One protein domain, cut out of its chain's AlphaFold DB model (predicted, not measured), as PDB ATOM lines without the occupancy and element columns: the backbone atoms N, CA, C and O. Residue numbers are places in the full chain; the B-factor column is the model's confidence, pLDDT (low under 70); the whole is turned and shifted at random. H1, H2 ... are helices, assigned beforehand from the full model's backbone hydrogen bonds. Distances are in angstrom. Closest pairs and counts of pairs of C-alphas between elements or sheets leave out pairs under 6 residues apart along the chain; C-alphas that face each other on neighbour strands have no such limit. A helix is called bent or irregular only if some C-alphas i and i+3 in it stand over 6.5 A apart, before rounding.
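What this domain is: This is residues 108 to 259 of the 683 residues of an uncharacterized protein of Candidatus Microgenomates bacterium (UniProt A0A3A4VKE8). A long, kinked helix, H6, runs through most of the length of a flat group of helices, with H4 packed beside it in the opposite direction and H3 crossing it near its last residues. H1 and H5 lie side by side near the first residues of H6; beyond its other end H7 folds back to make a V with it, and residues 251 to 259, with H8, stick out. The printed part has 152 residues with eight named helices, H1 to H8 in order, and no named strand: all helix. It is only just loose, close to compact, with a radius of gyration of the C-alphas of 18.2 A, and only just flat, spanning 63 by 42 by 22 A.

Where its parts are: H1 is residues 108 to 121, beginning at C-alpha 108 (180.759, 178.384, 132.378) and 20.5 A long. H2 is residues 126 to 130. H3, residues 143 to 155, is 19.4 A long, and H4, residues 160 to 177, is 25.5 A. H5, residues 182 to 194, is 18.3 A long. H6, residues 198 to 228, is 41.0 A long and ends at C-alpha 228 (190.087, 125.603, 140.613). It is irregular, with C-alphas 202 and 205 8.6 A apart and a kink of 78 degrees near residue 205. H7, residues 233 to 250, is 25.3 A long; H8 is residues 252 to 255.

How they stand to each other: H6 is the hub, touching four helices. It touches H4 at a shallow tilt of 33 degrees, only just short of steep, opposite ways; their closest C-alphas, of Thr 172 and Phe 212, are 5.0 A apart. With residues 219 to 227 alone it touches H3, at a steep tilt of 60 degrees; the closest C-alphas are those of Gly 152 and Ser 223, 3.8 A. With residues 199 to 205 alone it touches H1, closest at the C-alphas of Phe 117 and Arg 202, 5.1 A. H5 and H6 only just touch, only at the corner, with 3 pairs of C-alphas within 8 A, the closest those of Phe 192 and Phe 198, 5.3 A. H1 touches H5 at a shallow tilt of 28 degrees, opposite ways, closest at the C-alphas of Ile 110 and Phe 192, 7.0 A. H2 touches H4, closest at the C-alphas of Leu 126 and Ser 177, 5.1 A. H7 is close to H6 but not clearly touching, and H7 and H8 meet only through their link. Each O i to N i+4 pair is within hydrogen-bond range in H2, H4, H5 and H7, against 8 of 10 in H1, 6 of 9 in H3 and 20 of 27 in H6; H8 is too short for such a pair.

The domain as a whole: The C-alphas farthest apart, of Thr 108 and Lys 234, are 63.1 A apart. The printed part has no cut. The link from H2 to H3 is long; the others are tight. Residues 130 to 143 are under pLDDT 70.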
ATOM      1  N   THR A 108     180.521 177.744 131.076       84.62
ATOM      2  CA  THR A 108     180.759 178.384 132.378       84.62
ATOM      3  C   THR A 108     180.278 177.484 133.515       84.62
ATOM      4  O   THR A 108     181.018 177.238 134.466       84.62
ATOM      5  N   LEU A 109     179.073 176.917 133.388       80.69
ATOM      6  CA  LEU A 109     178.542 175.964 134.369       80.69
ATOM      7  C   LEU A 109     179.354 174.664 134.402       80.69
ATOM      8  O   LEU A 109     179.574 174.101 135.472       80.69
ATOM      9  N   ILE A 110     179.821 174.179 133.251       81.25
ATOM     10  CA  ILE A 110     180.683 172.990 133.173       81.25
ATOM     11  C   ILE A 110     182.027 173.242 133.871       81.25
ATOM     12  O   ILE A 110     182.481 172.395 134.640       81.25
ATOM     13  N   ALA A 111     182.630 174.416 133.679       82.69
ATOM     14  CA  ALA A 111     183.865 174.796 134.357       82.69
ATOM     15  C   ALA A 111     183.685 174.864 135.883       82.69
ATOM     16  O   ALA A 111     184.533 174.374 136.622       82.69
ATOM     17  N   GLN A 112     182.550 175.375 136.372       82.50
ATOM     18  CA  GLN A 112     182.233 175.355 137.807       82.50
ATOM     19  C   GLN A 112     182.133 173.925 138.366       82.50
ATOM     20  O   GLN A 112     182.539 173.667 139.500       82.50
ATOM     21  N   GLN A 113     181.657 172.959 137.570       83.00
ATOM     22  CA  GLN A 113     181.580 171.553 137.985       83.00
ATOM     23  C   GLN A 113     182.952 170.877 138.125       83.00
ATOM     24  O   GLN A 113     183.057 169.894 138.864       83.00
ATOM     25  N   LEU A 114     184.013 171.414 137.505       86.62
ATOM     26  CA  LEU A 114     185.380 170.931 137.735       86.62
ATOM     27  C   LEU A 114     185.812 171.127 139.192       86.62
ATOM     28  O   LEU A 114     186.507 170.274 139.735       86.62
ATOM     29  N   GLY A 115     185.344 172.186 139.861       87.38
ATOM     30  CA  GLY A 115     185.609 172.395 141.288       87.38
ATOM     31  C   GLY A 115     185.130 171.217 142.143       87.38
ATOM     32  O   GLY A 115     185.860 170.726 143.004       87.38
ATOM     33  N   TYR A 116     183.939 170.689 141.839       86.25
ATOM     34  CA  TYR A 116     183.422 169.487 142.496       86.25
ATOM     35  C   TYR A 116     184.270 168.247 142.168       86.25
ATOM     36  O   TYR A 116     184.588 167.468 143.069       86.25
ATOM     37  N   PHE A 117     184.675 168.076 140.903       89.00
ATOM     38  CA  PHE A 117     185.567 166.986 140.490       89.00
ATOM     39  C   PHE A 117     186.882 166.992 141.287       89.00
ATOM     40  O   PHE A 117     187.251 165.957 141.844       89.00
ATOM     41  N   TYR A 118     187.546 168.145 141.425       90.38
ATOM     42  CA  TYR A 118     188.770 168.260 142.227       90.38
ATOM     43  C   TYR A 118     188.533 167.989 143.716       90.38
ATOM     44  O   TYR A 118     189.367 167.346 144.353       90.38
ATOM     45  N   GLY A 119     187.391 168.413 144.269       88.25
ATOM     46  CA  GLY A 119     187.026 168.107 145.654       88.25
ATOM     47  C   GLY A 119     186.928 166.599 145.910       88.25
ATOM     48  O   GLY A 119     187.492 166.083 146.877       88.25
ATOM     49  N   VAL A 120     186.278 165.871 144.996       87.56
ATOM     50  CA  VAL A 120     186.096 164.411 145.088       87.56
ATOM     51  C   VAL A 120     187.365 163.634 144.721       87.56
ATOM     52  O   VAL A 120     187.554 162.517 145.198       87.56
ATOM     53  N   LEU A 121     188.280 164.216 143.941       86.81
ATOM     54  CA  LEU A 121     189.531 163.577 143.514       86.81
ATOM     55  C   LEU A 121     190.388 163.077 144.691       86.81
ATOM     56  O   LEU A 121     191.118 162.097 144.553       86.81
ATOM     57  N   THR A 122     190.278 163.713 145.859       83.25
ATOM     58  CA  THR A 122     190.967 163.300 147.095       83.25
ATOM     59  C   THR A 122     190.560 161.904 147.580       83.25
ATOM     60  O   THR A 122     191.358 161.209 148.212       83.25
ATOM     61  N   LEU A 123     189.347 161.461 147.242       80.56
ATOM     62  CA  LEU A 123     188.816 160.145 147.591       80.56
ATOM     63  C   LEU A 123     189.264 159.056 146.601       80.56
ATOM     64  O   LEU A 123     189.227 157.870 146.933       80.56
ATOM     65  N   ALA A 124     189.712 159.435 145.401       79.25
ATOM     66  CA  ALA A 124     190.077 158.504 144.344       79.25
ATOM     67  C   ALA A 124     191.540 158.062 144.483       79.25
ATOM     68  O   ALA A 124     192.482 158.770 144.122       79.25
ATOM     69  N   SER A 125     191.735 156.869 145.041       76.81
ATOM     70  CA  SER A 125     193.054 156.272 145.241       76.81
ATOM     71  C   SER A 125     193.128 154.919 144.549       76.81
ATOM     72  O   SER A 125     192.361 154.010 144.865       76.81
ATOM     73  N   LEU A 126     194.091 154.777 143.634       78.31
ATOM     74  CA  LEU A 126     194.322 153.526 142.912       78.31
ATOM     75  C   LEU A 126     194.567 152.355 143.871       78.31
ATOM     76  O   LEU A 126     193.987 151.291 143.685       78.31
ATOM     77  N   SER A 127     195.380 152.552 144.912       70.81
ATOM     78  CA  SER A 127     195.696 151.497 145.879       70.81
ATOM     79  C   SER A 127     194.474 151.072 146.695       70.81
ATOM     80  O   SER A 127     194.252 149.873 146.857       70.81
ATOM     81  N   LYS A 128     193.633 152.017 147.140       71.25
ATOM     82  CA  LYS A 128     192.366 151.697 147.826       71.25
ATOM     83  C   LYS A 128     191.405 150.936 146.906       71.25
ATOM     84  O   LYS A 128     190.841 149.915 147.293       71.25
ATOM     85  N   ASN A 129     191.279 151.383 145.657       71.75
ATOM     86  CA  ASN A 129     190.379 150.774 144.676       71.75
ATOM     87  C   ASN A 129     190.840 149.373 144.238       71.75
ATOM     88  O   ASN A 129     190.017 148.469 144.120       71.75
ATOM     89  N   MET A 130     192.147 149.159 144.047       66.19
ATOM     90  CA  MET A 130     192.719 147.848 143.701       66.19
ATOM     91  C   MET A 130     192.524 146.792 144.792       66.19
ATOM     92  O   MET A 130     192.457 145.601 144.487       66.19
ATOM     93  N   LEU A 131     192.451 147.219 146.053       64.19
ATOM     94  CA  LEU A 131     192.219 146.345 147.203       64.19
ATOM     95  C   LEU A 131     190.732 146.179 147.539       64.19
ATOM     96  O   LEU A 131     190.410 145.457 148.479       64.19
ATOM     97  N   LEU A 132     189.833 146.829 146.782       60.22
ATOM     98  CA  LEU A 132     188.387 146.850 147.031       60.22
ATOM     99  C   LEU A 132     188.027 147.342 148.452       60.22
ATOM    100  O   LEU A 132     186.962 147.013 148.975       60.22
ATOM    101  N   SER A 133     188.893 148.140 149.087       54.56
ATOM    102  CA  SER A 133     188.693 148.653 150.443       54.56
ATOM    103  C   SER A 133     188.050 150.040 150.400       54.56
ATOM    104  O   SER A 133     188.714 151.072 150.336       54.56
ATOM    105  N   ILE A 134     186.716 150.069 150.432       51.56
ATOM    106  CA  ILE A 134     185.959 151.332 150.517       51.56
ATOM    107  C   ILE A 134     186.030 151.918 151.941       51.56
ATOM    108  O   ILE A 134     185.892 153.125 152.115       51.56
ATOM    109  N   ASP A 135     186.321 151.089 152.949       52.97
ATOM    110  CA  ASP A 135     186.431 151.504 154.347       52.97
ATOM    111  C   ASP A 135     187.796 151.100 154.934       52.97
ATOM    112  O   ASP A 135     188.206 149.937 154.840       52.97
ATOM    113  N   LEU A 136     188.511 152.064 155.527       44.22
ATOM    114  CA  LEU A 136     189.879 151.891 156.045       44.22
ATOM    115  C   LEU A 136     189.956 150.824 157.148       44.22
ATOM    116  O   LEU A 136     190.980 150.162 157.283       44.22
ATOM    117  N   ASN A 137     188.855 150.580 157.863       51.09
ATOM    118  CA  ASN A 137     188.784 149.559 158.912       51.09
ATOM    119  C   ASN A 137     188.588 148.126 158.379       51.09
ATOM    120  O   ASN A 137     188.684 147.171 159.143       51.09
ATOM    121  N   SER A 138     188.330 147.953 157.075       52.22
ATOM    122  CA  SER A 138     188.082 146.644 156.435       52.22
ATOM    123  C   SER A 138     189.235 146.187 155.529       52.22
ATOM    124  O   SER A 138     189.076 145.248 154.746       52.22
ATOM    125  N   PHE A 139     190.387 146.864 155.613       45.22
ATOM    126  CA  PHE A 139     191.524 146.766 154.685       45.22
ATOM    127  C   PHE A 139     192.093 145.345 154.494       45.22
ATOM    128  O   PHE A 139     192.839 145.109 153.548       45.22
ATOM    129  N   SER A 140     191.742 144.384 155.352       53.59
ATOM    130  CA  SER A 140     192.309 143.034 155.353       53.59
ATOM    131  C   SER A 140     191.498 141.978 154.596       53.59
ATOM    132  O   SER A 140     192.073 140.959 154.217       53.59
ATOM    133  N   PHE A 141     190.198 142.178 154.337       57.31
ATOM    134  CA  PHE A 141     189.377 141.085 153.799       57.31
ATOM    135  C   PHE A 141     189.493 140.924 152.271       57.31
ATOM    136  O   PHE A 141     189.600 139.813 151.780       57.31
ATOM    137  N   PHE A 142     189.542 141.979 151.459       63.09
ATOM    138  CA  PHE A 142     189.478 141.783 149.996       63.09
ATOM    139  C   PHE A 142     190.843 141.664 149.292       63.09
ATOM    140  O   PHE A 142     190.899 141.212 148.149       63.09
ATOM    141  N   ALA A 143     191.957 141.953 149.975       67.31
ATOM    142  CA  ALA A 143     193.306 141.883 149.396       67.31
ATOM    143  C   ALA A 143     193.693 140.496 148.820       67.31
ATOM    144  O   ALA A 143     194.240 140.451 147.712       67.31
ATOM    145  N   PRO A 144     193.370 139.353 149.467       71.88
ATOM    146  CA  PRO A 144     193.640 138.027 148.900       71.88
ATOM    147  C   PRO A 144     192.877 137.748 147.595       71.88
ATOM    148  O   PRO A 144     193.319 136.947 146.771       71.88
ATOM    149  N   LEU A 145     191.742 138.419 147.369       74.44
ATOM    150  CA  LEU A 145     190.931 138.231 146.163       74.44
ATOM    151  C   LEU A 145     191.595 138.865 144.935       74.44
ATOM    152  O   LEU A 145     191.523 138.298 143.845       74.44
ATOM    153  N   SER A 146     192.333 139.963 145.110       78.44
ATOM    154  CA  SER A 146     193.131 140.564 144.033       78.44
ATOM    155  C   SER A 146     194.305 139.668 143.610       78.44
ATOM    156  O   SER A 146     194.693 139.674 142.443       78.44
ATOM    157  N   PHE A 147     194.834 138.822 144.505       83.06
ATOM    158  CA  PHE A 147     195.853 137.824 144.142       83.06
ATOM    159  C   PHE A 147     195.292 136.735 143.214       83.06
ATOM    160  O   PHE A 147     195.971 136.291 142.284       83.06
ATOM    161  N   LEU A 148     194.021 136.358 143.396       86.25
ATOM    162  CA  LEU A 148     193.350 135.404 142.510       86.25
ATOM    163  C   LEU A 148     193.239 135.920 141.073       86.25
ATOM    164  O   LEU A 148     193.286 135.109 140.153       86.25
ATOM    165  N   PHE A 149     193.167 137.237 140.857       88.56
ATOM    166  CA  PHE A 149     193.193 137.820 139.511       88.56
ATOM    167  C   PHE A 149     194.501 137.506 138.780       88.56
ATOM    168  O   PHE A 149     194.491 137.098 137.616       88.56
ATOM    169  N   ILE A 150     195.630 137.654 139.479       87.94
ATOM    170  CA  ILE A 150     196.961 137.384 138.931       87.94
ATOM    171  C   ILE A 150     197.112 135.886 138.659       87.94
ATOM    172  O   ILE A 150     197.480 135.498 137.551       87.94
ATOM    173  N   LEU A 151     196.761 135.032 139.629       89.12
ATOM    174  CA  LEU A 151     196.809 133.576 139.455       89.12
ATOM    175  C   LEU A 151     195.918 133.096 138.303       89.12
ATOM    176  O   LEU A 151     196.338 132.259 137.505       89.12
ATOM    177  N   GLY A 152     194.708 133.647 138.183       89.50
ATOM    178  CA  GLY A 152     193.793 133.355 137.086       89.50
ATOM    179  C   GLY A 152     194.426 133.645 135.727       89.50
ATOM    180  O   GLY A 152     194.413 132.782 134.847       89.50
ATOM    181  N   LEU A 153     195.044 134.820 135.566       90.44
ATOM    182  CA  LEU A 153     195.764 135.188 134.342       90.44
ATOM    183  C   LEU A 153     196.964 134.270 134.069       90.44
ATOM    184  O   LEU A 153     197.166 133.852 132.926       90.44
ATOM    185  N   LEU A 154     197.732 133.912 135.103       90.44
ATOM    186  CA  LEU A 154     198.890 133.019 134.985       90.44
ATOM    187  C   LEU A 154     198.502 131.590 134.585       90.44
ATOM    188  O   LEU A 154     199.223 130.954 133.813       90.44
ATOM    189  N   PHE A 155     197.375 131.071 135.076       89.56
ATOM    190  CA  PHE A 155     196.913 129.719 134.752       89.56
ATOM    191  C   PHE A 155     196.120 129.636 133.455       89.56
ATOM    192  O   PHE A 155     196.117 128.587 132.808       89.56
ATOM    193  N   ALA A 156     195.504 130.735 133.035       87.94
ATOM    194  CA  ALA A 156     194.748 130.822 131.799       87.94
ATOM    195  C   ALA A 156     195.589 131.359 130.630       87.94
ATOM    196  O   ALA A 156     195.047 132.065 129.777       87.94
ATOM    197  N   LYS A 157     196.897 131.042 130.567       75.88
ATOM    198  CA  LYS A 157     197.783 131.401 129.441       75.88
ATOM    199  C   LYS A 157     197.065 131.068 128.122       75.88
ATOM    200  O   LYS A 157     196.950 129.896 127.780       75.88
ATOM    201  N   ARG A 158     196.598 132.100 127.393       83.44
ATOM    202  CA  ARG A 158     195.828 132.081 126.116       83.44
ATOM    203  C   ARG A 158     194.289 132.155 126.185       83.44
ATOM    204  O   ARG A 158     193.646 132.131 125.134       83.44
ATOM    205  N   SER A 159     193.666 132.311 127.352       92.56
ATOM    206  CA  SER A 159     192.214 132.538 127.436       92.56
ATOM    207  C   SER A 159     191.845 133.952 126.980       92.56
ATOM    208  O   SER A 159     191.896 134.906 127.754       92.56
ATOM    209  N   LYS A 160     191.405 134.080 125.721       93.81
ATOM    210  CA  LYS A 160     190.932 135.359 125.153       93.81
ATOM    211  C   LYS A 160     189.804 135.985 125.976       93.81
ATOM    212  O   LYS A 160     189.742 137.203 126.099       93.81
ATOM    213  N   THR A 161     188.926 135.155 126.545       93.62
ATOM    214  CA  THR A 161     187.812 135.605 127.393       93.62
ATOM    215  C   THR A 161     188.316 136.287 128.656       93.62
ATOM    216  O   THR A 161     187.888 137.404 128.938       93.62
ATOM    217  N   LEU A 162     189.256 135.650 129.365       94.12
ATOM    218  CA  LEU A 162     189.802 136.200 130.602       94.12
ATOM    219  C   LEU A 162     190.593 137.486 130.333       94.12
ATOM    220  O   LEU A 162     190.454 138.464 131.064       94.12
ATOM    221  N   SER A 163     191.370 137.516 129.246       94.25
ATOM    222  CA  SER A 163     192.094 138.720 128.827       94.25
ATOM    223  C   SER A 163     191.147 139.883 128.528       94.25
ATOM    224  O   SER A 163     191.399 140.996 128.978       94.25
ATOM    225  N   LEU A 164     190.030 139.639 127.832       95.62
ATOM    226  CA  LEU A 164     189.041 140.687 127.567       95.62
ATOM    227  C   LEU A 164     188.421 141.222 128.863       95.62
ATOM    228  O   LEU A 164     188.303 142.435 129.024       95.62
ATOM    229  N   THR A 165     188.053 140.346 129.803       95.19
ATOM    230  CA  THR A 165     187.524 140.797 131.101       95.19
ATOM    231  C   THR A 165     188.553 141.571 131.912       95.19
ATOM    232  O   THR A 165     188.192 142.566 132.530       95.19
ATOM    233  N   ALA A 166     189.827 141.171 131.863       94.62
ATOM    234  CA  ALA A 166     190.908 141.884 132.533       94.62
ATOM    235  C   ALA A 166     191.110 143.289 131.942       94.62
ATOM    236  O   ALA A 166     191.268 144.243 132.695       94.62
ATOM    237  N   ILE A 167     191.027 143.445 130.615       96.00
ATOM    238  CA  ILE A 167     191.108 144.759 129.952       96.00
ATOM    239  C   ILE A 167     189.984 145.684 130.436       96.00
ATOM    240  O   ILE A 167     190.251 146.820 130.817       96.00
ATOM    241  N   PHE A 168     188.737 145.207 130.467       96.00
ATOM    242  CA  PHE A 168     187.606 146.020 130.937       96.00
ATOM    243  C   PHE A 168     187.668 146.309 132.442       96.00
ATOM    244  O   PHE A 168     187.328 147.412 132.875       96.00
ATOM    245  N   TYR A 169     188.153 145.361 133.242       93.75
ATOM    246  CA  TYR A 169     188.444 145.593 134.654       93.75
ATOM    247  C   TYR A 169     189.484 146.712 134.838       93.75
ATOM    248  O   TYR A 169     189.235 147.657 135.577       93.75
ATOM    249  N   LEU A 170     190.605 146.674 134.111       92.31
ATOM    250  CA  LEU A 170     191.639 147.714 134.181       92.31
ATOM    251  C   LEU A 170     191.145 149.073 133.669       92.31
ATOM    252  O   LEU A 170     191.444 150.101 134.275       92.31
ATOM    253  N   LEU A 171     190.352 149.085 132.595       93.38
ATOM    254  CA  LEU A 171     189.724 150.300 132.075       93.38
ATOM    255  C   LEU A 171     188.826 150.954 133.133       93.38
ATOM    256  O   LEU A 171     188.917 152.153 133.380       93.38
ATOM    257  N   THR A 172     187.972 150.168 133.785       92.38
ATOM    258  CA  THR A 172     187.072 150.689 134.824       92.38
ATOM    259  C   THR A 172     187.798 151.056 136.112       92.38
ATOM    260  O   THR A 172     187.421 152.033 136.749       92.38
ATOM    261  N   LEU A 173     188.882 150.358 136.460       89.94
ATOM    262  CA  LEU A 173     189.772 150.744 137.555       89.94
ATOM    263  C   LEU A 173     190.421 152.110 137.296       89.94
ATOM    264  O   LEU A 173     190.502 152.933 138.209       89.94
ATOM    265  N   TYR A 174     190.855 152.365 136.058       89.88
ATOM    266  CA  TYR A 174     191.377 153.665 135.644       89.88
ATOM    267  C   TYR A 174     190.313 154.760 135.789       89.88
ATOM    268  O   TYR A 174     190.576 155.778 136.427       89.88
ATOM    269  N   LEU A 175     189.097 154.520 135.285       90.19
ATOM    270  CA  LEU A 175     187.985 155.472 135.381       90.19
ATOM    271  C   LEU A 175     187.535 155.728 136.833       90.19
ATOM    272  O   LEU A 175     187.169 156.841 137.197       90.19
ATOM    273  N   LEU A 176     187.593 154.716 137.697       89.75
ATOM    274  CA  LEU A 176     187.286 154.872 139.120       89.75
ATOM    275  C   LEU A 176     188.389 155.627 139.875       89.75
ATOM    276  O   LEU A 176     188.112 156.312 140.856       89.75
ATOM    277  N   SER A 177     189.643 155.473 139.451       87.00
ATOM    278  CA  SER A 177     190.787 156.015 140.184       87.00
ATOM    279  C   SER A 177     191.158 157.424 139.748       87.00
ATOM    280  O   SER A 177     191.579 158.175 140.615       87.00
ATOM    281  N   ALA A 178     190.993 157.782 138.464       84.19
ATOM    282  CA  ALA A 178     191.349 159.052 137.800       84.19
ATOM    283  C   ALA A 178     192.807 159.537 138.015       84.19
ATOM    284  O   ALA A 178     193.557 159.742 137.063       84.19
ATOM    285  N   ARG A 179     193.248 159.653 139.268       82.69
ATOM    286  CA  ARG A 179     194.586 159.963 139.777       82.69
ATOM    287  C   ARG A 179     195.544 158.762 139.717       82.69
ATOM    288  O   ARG A 179     196.199 158.424 140.699       82.69
ATOM    289  N   VAL A 180     195.637 158.102 138.563       78.00
ATOM    290  CA  VAL A 180     196.733 157.144 138.310       78.00
ATOM    291  C   VAL A 180     198.033 157.913 138.046       78.00
ATOM    292  O   VAL A 180     199.078 157.583 138.593       78.00
ATOM    293  N   THR A 181     197.942 158.993 137.261       81.88
ATOM    294  CA  THR A 181     198.997 159.984 136.997       81.88
ATOM    295  C   THR A 181     198.361 161.362 136.769       81.88
ATOM    296  O   THR A 181     197.143 161.461 136.598       81.88
ATOM    297  N   ASN A 182     199.163 162.433 136.694       86.69
ATOM    298  CA  ASN A 182     198.663 163.767 136.312       86.69
ATOM    299  C   ASN A 182     198.004 163.774 134.922       86.69
ATOM    300  O   ASN A 182     197.078 164.546 134.682       86.69
ATOM    301  N   SER A 183     198.429 162.888 134.018       86.88
ATOM    302  CA  SER A 183     197.803 162.727 132.704       86.88
ATOM    303  C   SER A 183     196.360 162.226 132.802       86.88
ATOM    304  O   SER A 183     195.539 162.598 131.970       86.88
ATOM    305  N   GLY A 184     196.029 161.431 133.825       86.38
ATOM    306  CA  GLY A 184     194.661 160.963 134.044       86.38
ATOM    307  C   GLY A 184     193.711 162.081 134.463       86.38
ATOM    308  O   GLY A 184     192.600 162.169 133.945       86.38
ATOM    309  N   ILE A 185     194.185 163.001 135.307       89.88
ATOM    310  CA  ILE A 185     193.436 164.207 135.687       89.88
ATOM    311  C   ILE A 185     193.183 165.078 134.449       89.88
ATOM    312  O   ILE A 185     192.037 165.425 134.177       89.88
ATOM    313  N   LYS A 186     194.221 165.333 133.638       91.88
ATOM    314  CA  LYS A 186     194.099 166.096 132.382       91.88
ATOM    315  C   LYS A 186     193.152 165.442 131.375       91.88
ATOM    316  O   LYS A 186     192.432 166.138 130.666       91.88
ATOM    317  N   LEU A 187     193.129 164.108 131.308       90.81
ATOM    318  CA  LEU A 187     192.181 163.392 130.457       90.81
ATOM    319  C   LEU A 187     190.738 163.620 130.926       90.81
ATOM    320  O   LEU A 187     189.864 163.858 130.097       90.81
ATOM    321  N   TYR A 188     190.493 163.584 132.238       90.62
ATOM    322  CA  TYR A 188     189.183 163.919 132.793       90.62
ATOM    323  C   TYR A 188     188.809 165.366 132.481       90.62
ATOM    324  O   TYR A 188     187.736 165.585 131.934       90.62
ATOM    325  N   GLU A 189     189.689 166.338 132.725       91.31
ATOM    326  CA  GLU A 189     189.463 167.746 132.357       91.31
ATOM    327  C   GLU A 189     189.080 167.891 130.878       91.31
ATOM    328  O   GLU A 189     188.094 168.551 130.547       91.31
ATOM    329  N   MET A 190     189.800 167.204 129.986       92.25
ATOM    330  CA  MET A 190     189.483 167.162 128.561       92.25
ATOM    331  C   MET A 190     188.094 166.557 128.306       92.25
ATOM    332  O   MET A 190     187.323 167.105 127.524       92.25
ATOM    333  N   PHE A 191     187.728 165.463 128.974       91.19
ATOM    334  CA  PHE A 191     186.385 164.901 128.840       91.19
ATOM    335  C   PHE A 191     185.300 165.862 129.332       91.19
ATOM    336  O   PHE A 191     184.322 166.059 128.621       91.19
ATOM    337  N   PHE A 192     185.483 166.522 130.478       88.12
ATOM    338  CA  PHE A 192     184.539 167.531 130.972       88.12
ATOM    339  C   PHE A 192     184.348 168.683 129.979       88.12
ATOM    340  O   PHE A 192     183.220 169.123 129.779       88.12
ATOM    341  N   LEU A 193     185.428 169.165 129.359       87.00
ATOM    342  CA  LEU A 193     185.391 170.342 128.486       87.00
ATOM    343  C   LEU A 193     184.938 170.038 127.051       87.00
ATOM    344  O   LEU A 193     184.339 170.904 126.413       87.00
ATOM    345  N   TYR A 194     185.227 168.838 126.536       89.12
ATOM    346  CA  TYR A 194     185.053 168.518 125.115       89.12
ATOM    347  C   TYR A 194     184.066 167.388 124.825       89.12
ATOM    348  O   TYR A 194     183.613 167.282 123.687       89.12
ATOM    349  N   VAL A 195     183.716 166.548 125.803       89.19
ATOM    350  CA  VAL A 195     182.723 165.483 125.615       89.19
ATOM    351  C   VAL A 195     181.382 165.964 126.173       89.19
ATOM    352  O   VAL A 195     181.236 166.084 127.394       89.19
ATOM    353  N   PRO A 196     180.380 166.231 125.311       84.12
ATOM    354  CA  PRO A 196     179.068 166.664 125.766       84.12
ATOM    355  C   PRO A 196     178.501 165.707 126.812       84.12
ATOM    356  O   PRO A 196     178.601 164.487 126.682       84.12
ATOM    357  N   ALA A 197     177.897 166.282 127.850       84.12
ATOM    358  CA  ALA A 197     177.278 165.571 128.962       84.12
ATOM    359  C   ALA A 197     178.234 164.797 129.887       84.12
ATOM    360  O   ALA A 197     177.774 164.278 130.902       84.12
ATOM    361  N   PHE A 198     179.552 164.780 129.646       88.31
ATOM    362  CA  PHE A 198     180.499 164.139 130.569       88.31
ATOM    363  C   PHE A 198     180.529 164.810 131.953       88.31
ATOM    364  O   PHE A 198     180.872 164.173 132.947       88.31
ATOM    365  N   SER A 199     180.065 166.061 132.046       85.69
ATOM    366  CA  SER A 199     179.821 166.781 133.303       85.69
ATOM    367  C   SER A 199     178.940 166.006 134.294       85.69
ATOM    368  O   SER A 199     179.098 166.152 135.509       85.69
ATOM    369  N   MET A 200     178.074 165.104 133.808       84.19
ATOM    370  CA  MET A 200     177.284 164.215 134.664       84.19
ATOM    371  C   MET A 200     178.165 163.350 135.579       84.19
ATOM    372  O   MET A 200     177.741 163.031 136.690       84.19
ATOM    373  N   PHE A 201     179.409 163.059 135.167       87.94
ATOM    374  CA  PHE A 201     180.422 162.320 135.924       87.94
ATOM    375  C   PHE A 201     181.206 163.170 136.931       87.94
ATOM    376  O   PHE A 201     182.267 162.750 137.384       87.94
ATOM    377  N   ARG A 202     180.687 164.328 137.370       85.94
ATOM    378  CA  ARG A 202     181.312 165.131 138.449       85.94
ATOM    379  C   ARG A 202     181.578 164.336 139.730       85.94
ATOM    380  O   ARG A 202     182.618 164.522 140.349       85.94
ATOM    381  N   ASN A 203     180.692 163.400 140.087       87.62
ATOM    382  CA  ASN A 203     180.948 162.397 141.127       87.62
ATOM    383  C   ASN A 203     181.342 161.057 140.487       87.62
ATOM    384  O   ASN A 203     180.618 160.063 140.577       87.62
ATOM    385  N   PHE A 204     182.474 161.054 139.782       88.25
ATOM    386  CA  PHE A 204     182.929 159.908 138.996       88.25
ATOM    387  C   PHE A 204     183.106 158.648 139.852       88.25
ATOM    388  O   PHE A 204     182.817 157.555 139.376       88.25
ATOM    389  N   ILE A 205     183.513 158.788 141.120       87.50
ATOM    390  CA  ILE A 205     183.756 157.645 142.010       87.50
ATOM    391  C   ILE A 205     182.492 156.808 142.157       87.50
ATOM    392  O   ILE A 205     182.493 155.628 141.820       87.50
ATOM    393  N   VAL A 206     181.392 157.421 142.603       84.00
ATOM    394  CA  VAL A 206     180.131 156.702 142.829       84.00
ATOM    395  C   VAL A 206     179.620 156.074 141.532       84.00
ATOM    396  O   VAL A 206     179.075 154.977 141.544       84.00
ATOM    397  N   GLN A 207     179.818 156.745 140.402       87.44
ATOM    398  CA  GLN A 207     179.245 156.330 139.124       87.44
ATOM    399  C   GLN A 207     180.024 155.183 138.476       87.44
ATOM    400  O   GLN A 207     179.418 154.223 137.998       87.44
ATOM    401  N   TRP A 208     181.358 155.232 138.517       89.88
ATOM    402  CA  TRP A 208     182.213 154.165 137.997       89.88
ATOM    403  C   TRP A 208     182.325 152.977 138.946       89.88
ATOM    404  O   TRP A 208     182.582 151.870 138.471       89.88
ATOM    405  N   LEU A 209     182.081 153.161 140.250       87.06
ATOM    406  CA  LEU A 209     182.204 152.100 141.252       87.06
ATOM    407  C   LEU A 209     181.359 150.876 140.891       87.06
ATOM    408  O   LEU A 209     181.861 149.759 140.914       87.06
ATOM    409  N   PHE A 210     180.107 151.074 140.475       84.81
ATOM    410  CA  PHE A 210     179.225 149.966 140.097       84.81
ATOM    411  C   PHE A 210     179.732 149.197 138.868       84.81
ATOM    412  O   PHE A 210     179.647 147.968 138.822       84.81
ATOM    413  N   VAL A 211     180.270 149.909 137.874       90.62
ATOM    414  CA  VAL A 211     180.807 149.303 136.646       90.62
ATOM    415  C   VAL A 211     182.084 148.527 136.950       90.62
ATOM    416  O   VAL A 211     182.250 147.390 136.505       90.62
ATOM    417  N   PHE A 212     182.948 149.118 137.769       90.06
ATOM    418  CA  PHE A 212     184.150 148.486 138.284       90.06
ATOM    419  C   PHE A 212     183.825 147.212 139.074       90.06
ATOM    420  O   PHE A 212     184.374 146.153 138.772       90.06
ATOM    421  N   SER A 213     182.867 147.261 140.007       88.19
ATOM    422  CA  SER A 213     182.422 146.082 140.762       88.19
ATOM    423  C   SER A 213     181.859 144.985 139.854       88.19
ATOM    424  O   SER A 213     182.109 143.805 140.095       88.19
ATOM    425  N   PHE A 214     181.138 145.341 138.786       91.19
ATOM    426  CA  PHE A 214     180.606 144.371 137.828       91.19
ATOM    427  C   PHE A 214     181.711 143.623 137.072       91.19
ATOM    428  O   PHE A 214     181.721 142.389 137.060       91.19
ATOM    429  N   PHE A 215     182.656 144.343 136.459       93.00
ATOM    430  CA  PHE A 215     183.764 143.694 135.751       93.00
ATOM    431  C   PHE A 215     184.714 142.980 136.714       93.00
ATOM    432  O   PHE A 215     185.193 141.898 136.382       93.00
ATOM    433  N   GLY A 216     184.908 143.516 137.922       90.25
ATOM    434  CA  GLY A 216     185.641 142.861 139.003       90.25
ATOM    435  C   GLY A 216     185.023 141.520 139.394       90.25
ATOM    436  O   GLY A 216     185.734 140.524 139.468       90.25
ATOM    437  N   ALA A 217     183.697 141.442 139.546       90.19
ATOM    438  CA  ALA A 217     183.004 140.195 139.870       90.19
ATOM    439  C   ALA A 217     183.117 139.141 138.752       90.19
ATOM    440  O   ALA A 217     183.343 137.962 139.029       90.19
ATOM    441  N   ILE A 218     183.001 139.548 137.482       91.88
ATOM    442  CA  ILE A 218     183.177 138.630 136.344       91.88
ATOM    443  C   ILE A 218     184.625 138.142 136.274       91.88
ATOM    444  O   ILE A 218     184.867 136.945 136.101       91.88
ATOM    445  N   PHE A 219     185.585 139.056 136.410       93.38
ATOM    446  CA  PHE A 219     187.001 138.728 136.350       93.38
ATOM    447  C   PHE A 219     187.413 137.816 137.510       93.38
ATOM    448  O   PHE A 219     188.120 136.832 137.287       93.38
ATOM    449  N   PHE A 220     186.876 138.061 138.708       91.25
ATOM    450  CA  PHE A 220     187.004 137.185 139.866       91.25
ATOM    451  C   PHE A 220     186.496 135.775 139.570       91.25
ATOM    452  O   PHE A 220     187.246 134.812 139.712       91.25
ATOM    453  N   ALA A 221     185.250 135.649 139.107       91.75
ATOM    454  CA  ALA A 221     184.630 134.352 138.850       91.75
ATOM    455  C   ALA A 221     185.399 133.540 137.797       91.75
ATOM    456  O   ALA A 221     185.634 132.344 137.978       91.75
ATOM    457  N   GLN A 222     185.831 134.183 136.708       93.75
ATOM    458  CA  GLN A 222     186.617 133.514 135.671       93.75
ATOM    459  C   GLN A 222     188.010 133.123 136.168       93.75
ATOM    460  O   GLN A 222     188.462 132.012 135.899       93.75
ATOM    461  N   SER A 223     188.676 134.006 136.912       94.56
ATOM    462  CA  SER A 223     189.985 133.722 137.503       94.56
ATOM    463  C   SER A 223     189.915 132.534 138.456       94.56
ATOM    464  O   SER A 223     190.696 131.592 138.328       94.56
ATOM    465  N   LEU A 224     188.918 132.531 139.344       92.62
ATOM    466  CA  LEU A 224     188.673 131.444 140.280       92.62
ATOM    467  C   LEU A 224     188.404 130.121 139.555       92.62
ATOM    468  O   LEU A 224     188.973 129.101 139.930       92.62
ATOM    469  N   PHE A 225     187.609 130.131 138.481       94.00
ATOM    470  CA  PHE A 225     187.369 128.941 137.662       94.00
ATOM    471  C   PHE A 225     188.676 128.335 137.125       94.00
ATOM    472  O   PHE A 225     188.900 127.134 137.272       94.00
ATOM    473  N   PHE A 226     189.572 129.148 136.556       94.38
ATOM    474  CA  PHE A 226     190.854 128.653 136.037       94.38
ATOM    475  C   PHE A 226     191.804 128.160 137.131       94.38
ATOM    476  O   PHE A 226     192.526 127.190 136.903       94.38
ATOM    477  N   VAL A 227     191.791 128.791 138.307       93.31
ATOM    478  CA  VAL A 227     192.553 128.336 139.480       93.31
ATOM    479  C   VAL A 227     192.032 126.982 139.964       93.31
ATOM    480  O   VAL A 227     192.810 126.044 140.112       93.31
ATOM    481  N   LEU A 228     190.716 126.838 140.139       93.81
ATOM    482  CA  LEU A 228     190.087 125.603 140.613       93.81
ATOM    483  C   LEU A 228     190.318 124.417 139.669       93.81
ATOM    484  O   LEU A 228     190.495 123.297 140.140       93.81
ATOM    485  N   LEU A 229     190.386 124.654 138.354       94.12
ATOM    486  CA  LEU A 229     190.707 123.617 137.366       94.12
ATOM    487  C   LEU A 229     192.110 123.008 137.530       94.12
ATOM    488  O   LEU A 229     192.364 121.936 136.985       94.12
ATOM    489  N   LYS A 230     193.030 123.673 138.244       94.38
ATOM    490  CA  LYS A 230     194.378 123.146 138.510       94.38
ATOM    491  C   LYS A 230     194.433 122.194 139.699       94.38
ATOM    492  O   LYS A 230     195.433 121.498 139.851       94.38
ATOM    493  N   PHE A 231     193.382 122.136 140.511       94.06
ATOM    494  CA  PHE A 231     193.349 121.315 141.713       94.06
ATOM    495  C   PHE A 231     192.474 120.063 141.535       94.06
ATOM    496  O   PHE A 231     191.457 120.101 140.838       94.06
ATOM    497  N   PRO A 232     192.810 118.943 142.205       96.06
ATOM    498  CA  PRO A 232     191.913 117.799 142.336       96.06
ATOM    499  C   PRO A 232     190.551 118.217 142.901       96.06
ATOM    500  O   PRO A 232     190.484 119.080 143.776       96.06
ATOM    501  N   LYS A 233     189.468 117.543 142.482       95.31
ATOM    502  CA  LYS A 233     188.083 117.883 142.878       95.31
ATOM    503  C   LYS A 233     187.899 118.089 144.389       95.31
ATOM    504  O   LYS A 233     187.199 119.013 144.784       95.31
ATOM    505  N   LYS A 234     188.542 117.264 145.229       95.69
ATOM    506  CA  LYS A 234     188.473 117.384 146.698       95.69
ATOM    507  C   LYS A 234     189.090 118.697 147.201       95.69
ATOM    508  O   LYS A 234     188.467 119.393 147.992       95.69
ATOM    509  N   ILE A 235     190.272 119.062 146.700       95.12
ATOM    510  CA  ILE A 235     190.963 120.310 147.066       95.12
ATOM    511  C   ILE A 235     190.198 121.519 146.521       95.12
ATOM    512  O   ILE A 235     189.983 122.485 147.245       95.12
ATOM    513  N   ALA A 236     189.721 121.442 145.275       93.62
ATOM    514  CA  ALA A 236     188.901 122.484 144.665       93.62
ATOM    515  C   ALA A 236     187.609 122.748 145.463       93.62
ATOM    516  O   ALA A 236     187.231 123.903 145.656       93.62
ATOM    517  N   LEU A 237     186.957 121.693 145.969       94.50
ATOM    518  CA  LEU A 237     185.782 121.809 146.832       94.50
ATOM    519  C   LEU A 237     186.124 122.499 148.158       94.50
ATOM    520  O   LEU A 237     185.454 123.462 148.518       94.50
ATOM    521  N   VAL A 238     187.178 122.054 148.853       95.50
ATOM    522  CA  VAL A 238     187.621 122.671 150.118       95.50
ATOM    523  C   VAL A 238     187.967 124.147 149.912       95.50
ATOM    524  O   VAL A 238     187.492 124.999 150.657       95.50
ATOM    525  N   PHE A 239     188.715 124.477 148.859       92.12
ATOM    526  CA  PHE A 239     189.065 125.858 148.526       92.12
ATOM    527  C   PHE A 239     187.826 126.715 148.226       92.12
ATOM    528  O   PHE A 239     187.716 127.845 148.700       92.12
ATOM    529  N   SER A 240     186.853 126.160 147.495       91.62
ATOM    530  CA  SER A 240     185.582 126.837 147.211       91.62
ATOM    531  C   SER A 240     184.765 127.083 148.480       91.62
ATOM    532  O   SER A 240     184.183 128.158 148.626       91.62
ATOM    533  N   LEU A 241     184.743 126.128 149.417       94.19
ATOM    534  CA  LEU A 241     184.088 126.284 150.717       94.19
ATOM    535  C   LEU A 241     184.767 127.366 151.560       94.19
ATOM    536  O   LEU A 241     184.067 128.201 152.124       94.19
ATOM    537  N   ILE A 242     186.104 127.412 151.586       91.88
ATOM    538  CA  ILE A 242     186.866 128.454 152.293       91.88
ATOM    539  C   ILE A 242     186.543 129.837 151.725       91.88
ATOM    540  O   ILE A 242     186.207 130.739 152.485       91.88
ATOM    541  N   ILE A 243     186.580 130.007 150.399       89.25
ATOM    542  CA  ILE A 243     186.226 131.284 149.758       89.25
ATOM    543  C   ILE A 243     184.771 131.655 150.045       89.25
ATOM    544  O   ILE A 243     184.475 132.812 150.326       89.25
ATOM    545  N   THR A 244     183.854 130.691 149.994       90.12
ATOM    546  CA  THR A 244     182.435 130.947 150.272       90.12
ATOM    547  C   THR A 244     182.236 131.394 151.717       90.12
ATOM    548  O   THR A 244     181.603 132.420 151.954       90.12
ATOM    549  N   ALA A 245     182.830 130.681 152.678       90.69
ATOM    550  CA  ALA A 245     182.817 131.059 154.087       90.69
ATOM    551  C   ALA A 245     183.416 132.456 154.283       90.69
ATOM    552  O   ALA A 245     182.836 133.287 154.974       90.69
ATOM    553  N   PHE A 246     184.520 132.752 153.600       86.44
ATOM    554  CA  PHE A 246     185.168 134.053 153.634       86.44
ATOM    555  C   PHE A 246     184.271 135.187 153.117       86.44
ATOM    556  O   PHE A 246     184.154 136.224 153.765       86.44
ATOM    557  N   LEU A 247     183.581 134.984 151.990       84.94
ATOM    558  CA  LEU A 247     182.631 135.956 151.438       84.94
ATOM    559  C   LEU A 247     181.415 136.159 152.353       84.94
ATOM    560  O   LEU A 247     180.950 137.290 152.510       84.94
ATOM    561  N   ILE A 248     180.916 135.087 152.978       86.62
ATOM    562  CA  ILE A 248     179.815 135.153 153.952       86.62
ATOM    563  C   ILE A 248     180.249 135.943 155.190       86.62
ATOM    564  O   ILE A 248     179.533 136.852 155.608       86.62
ATOM    565  N   LEU A 249     181.434 135.654 155.739       86.50
ATOM    566  CA  LEU A 249     181.997 136.366 156.889       86.50
ATOM    567  C   LEU A 249     182.246 137.847 156.573       86.50
ATOM    568  O   LEU A 249     181.854 138.711 157.354       86.50
ATOM    569  N   GLY A 250     182.803 138.161 155.399       80.62
ATOM    570  CA  GLY A 250     182.984 139.544 154.946       80.62
ATOM    571  C   GLY A 250     181.659 140.293 154.753       80.62
ATOM    572  O   GLY A 250     181.576 141.498 154.989       80.62
ATOM    573  N   SER A 251     180.590 139.576 154.396       84.25
ATOM    574  CA  SER A 251     179.238 140.132 154.252       84.25
ATOM    575  C   SER A 251     178.441 140.122 155.561       84.25
ATOM    576  O   SER A 251     177.301 140.590 155.590       84.25
ATOM    577  N   PHE A 252     179.004 139.619 156.662       84.62
ATOM    578  CA  PHE A 252     178.257 139.397 157.900       84.62
ATOM    579  C   PHE A 252     177.734 140.700 158.516       84.62
ATOM    580  O   PHE A 252     176.598 140.751 158.978       84.62
ATOM    581  N   SER A 253     178.501 141.793 158.432       83.31
ATOM    582  CA  SER A 253     178.039 143.128 158.846       83.31
ATOM    583  C   SER A 253     176.815 143.604 158.055       83.31
ATOM    584  O   SER A 253     175.952 144.284 158.608       83.31
ATOM    585  N   PHE A 254     176.716 143.238 156.774       83.94
ATOM    586  CA  PHE A 254     175.533 143.502 155.957       83.94
ATOM    587  C   PHE A 254     174.359 142.614 156.369       83.94
ATOM    588  O   PHE A 254     173.277 143.141 156.616       83.94
ATOM    589  N   LEU A 255     174.583 141.308 156.547       85.50
ATOM    590  CA  LEU A 255     173.551 140.360 156.989       85.50
ATOM    591  C   LEU A 255     172.981 140.700 158.377       85.50
ATOM    592  O   LEU A 255     171.788 140.536 158.605       85.50
ATOM    593  N   LYS A 256     173.809 141.230 159.283       87.38
ATOM    594  CA  LYS A 256     173.389 141.716 160.608       87.38
ATOM    595  C   LYS A 256     172.616 143.045 160.546       87.38
ATOM    596  O   LYS A 256     172.016 143.458 161.533       87.38
ATOM    597  N   GLY A 257     172.633 143.734 159.403       86.25
ATOM    598  CA  GLY A 257     171.977 145.028 159.226       86.25
ATOM    599  C   GLY A 257     172.772 146.222 159.761       86.25
ATOM    600  O   GLY A 257     172.223 147.321 159.826       86.25
ATOM    601  N   ASN A 258     174.065 146.069 160.085       85.94
ATOM    602  CA  ASN A 258     174.911 147.150 160.625       85.94
ATOM    603  C   ASN A 258     175.091 148.328 159.648       85.94
ATOM    604  O   ASN A 258     175.575 149.385 160.038       85.94
ATOM    605  N   PHE A 259     174.785 148.154 158.360       80.88
ATOM    606  CA  PHE A 259     174.805 149.247 157.378       80.88
ATOM    607  C   PHE A 259     173.537 150.101 157.409       80.88
ATOM    608  O   PHE A 259     173.593 151.272 157.053       80.88
TER     609      PHE A 259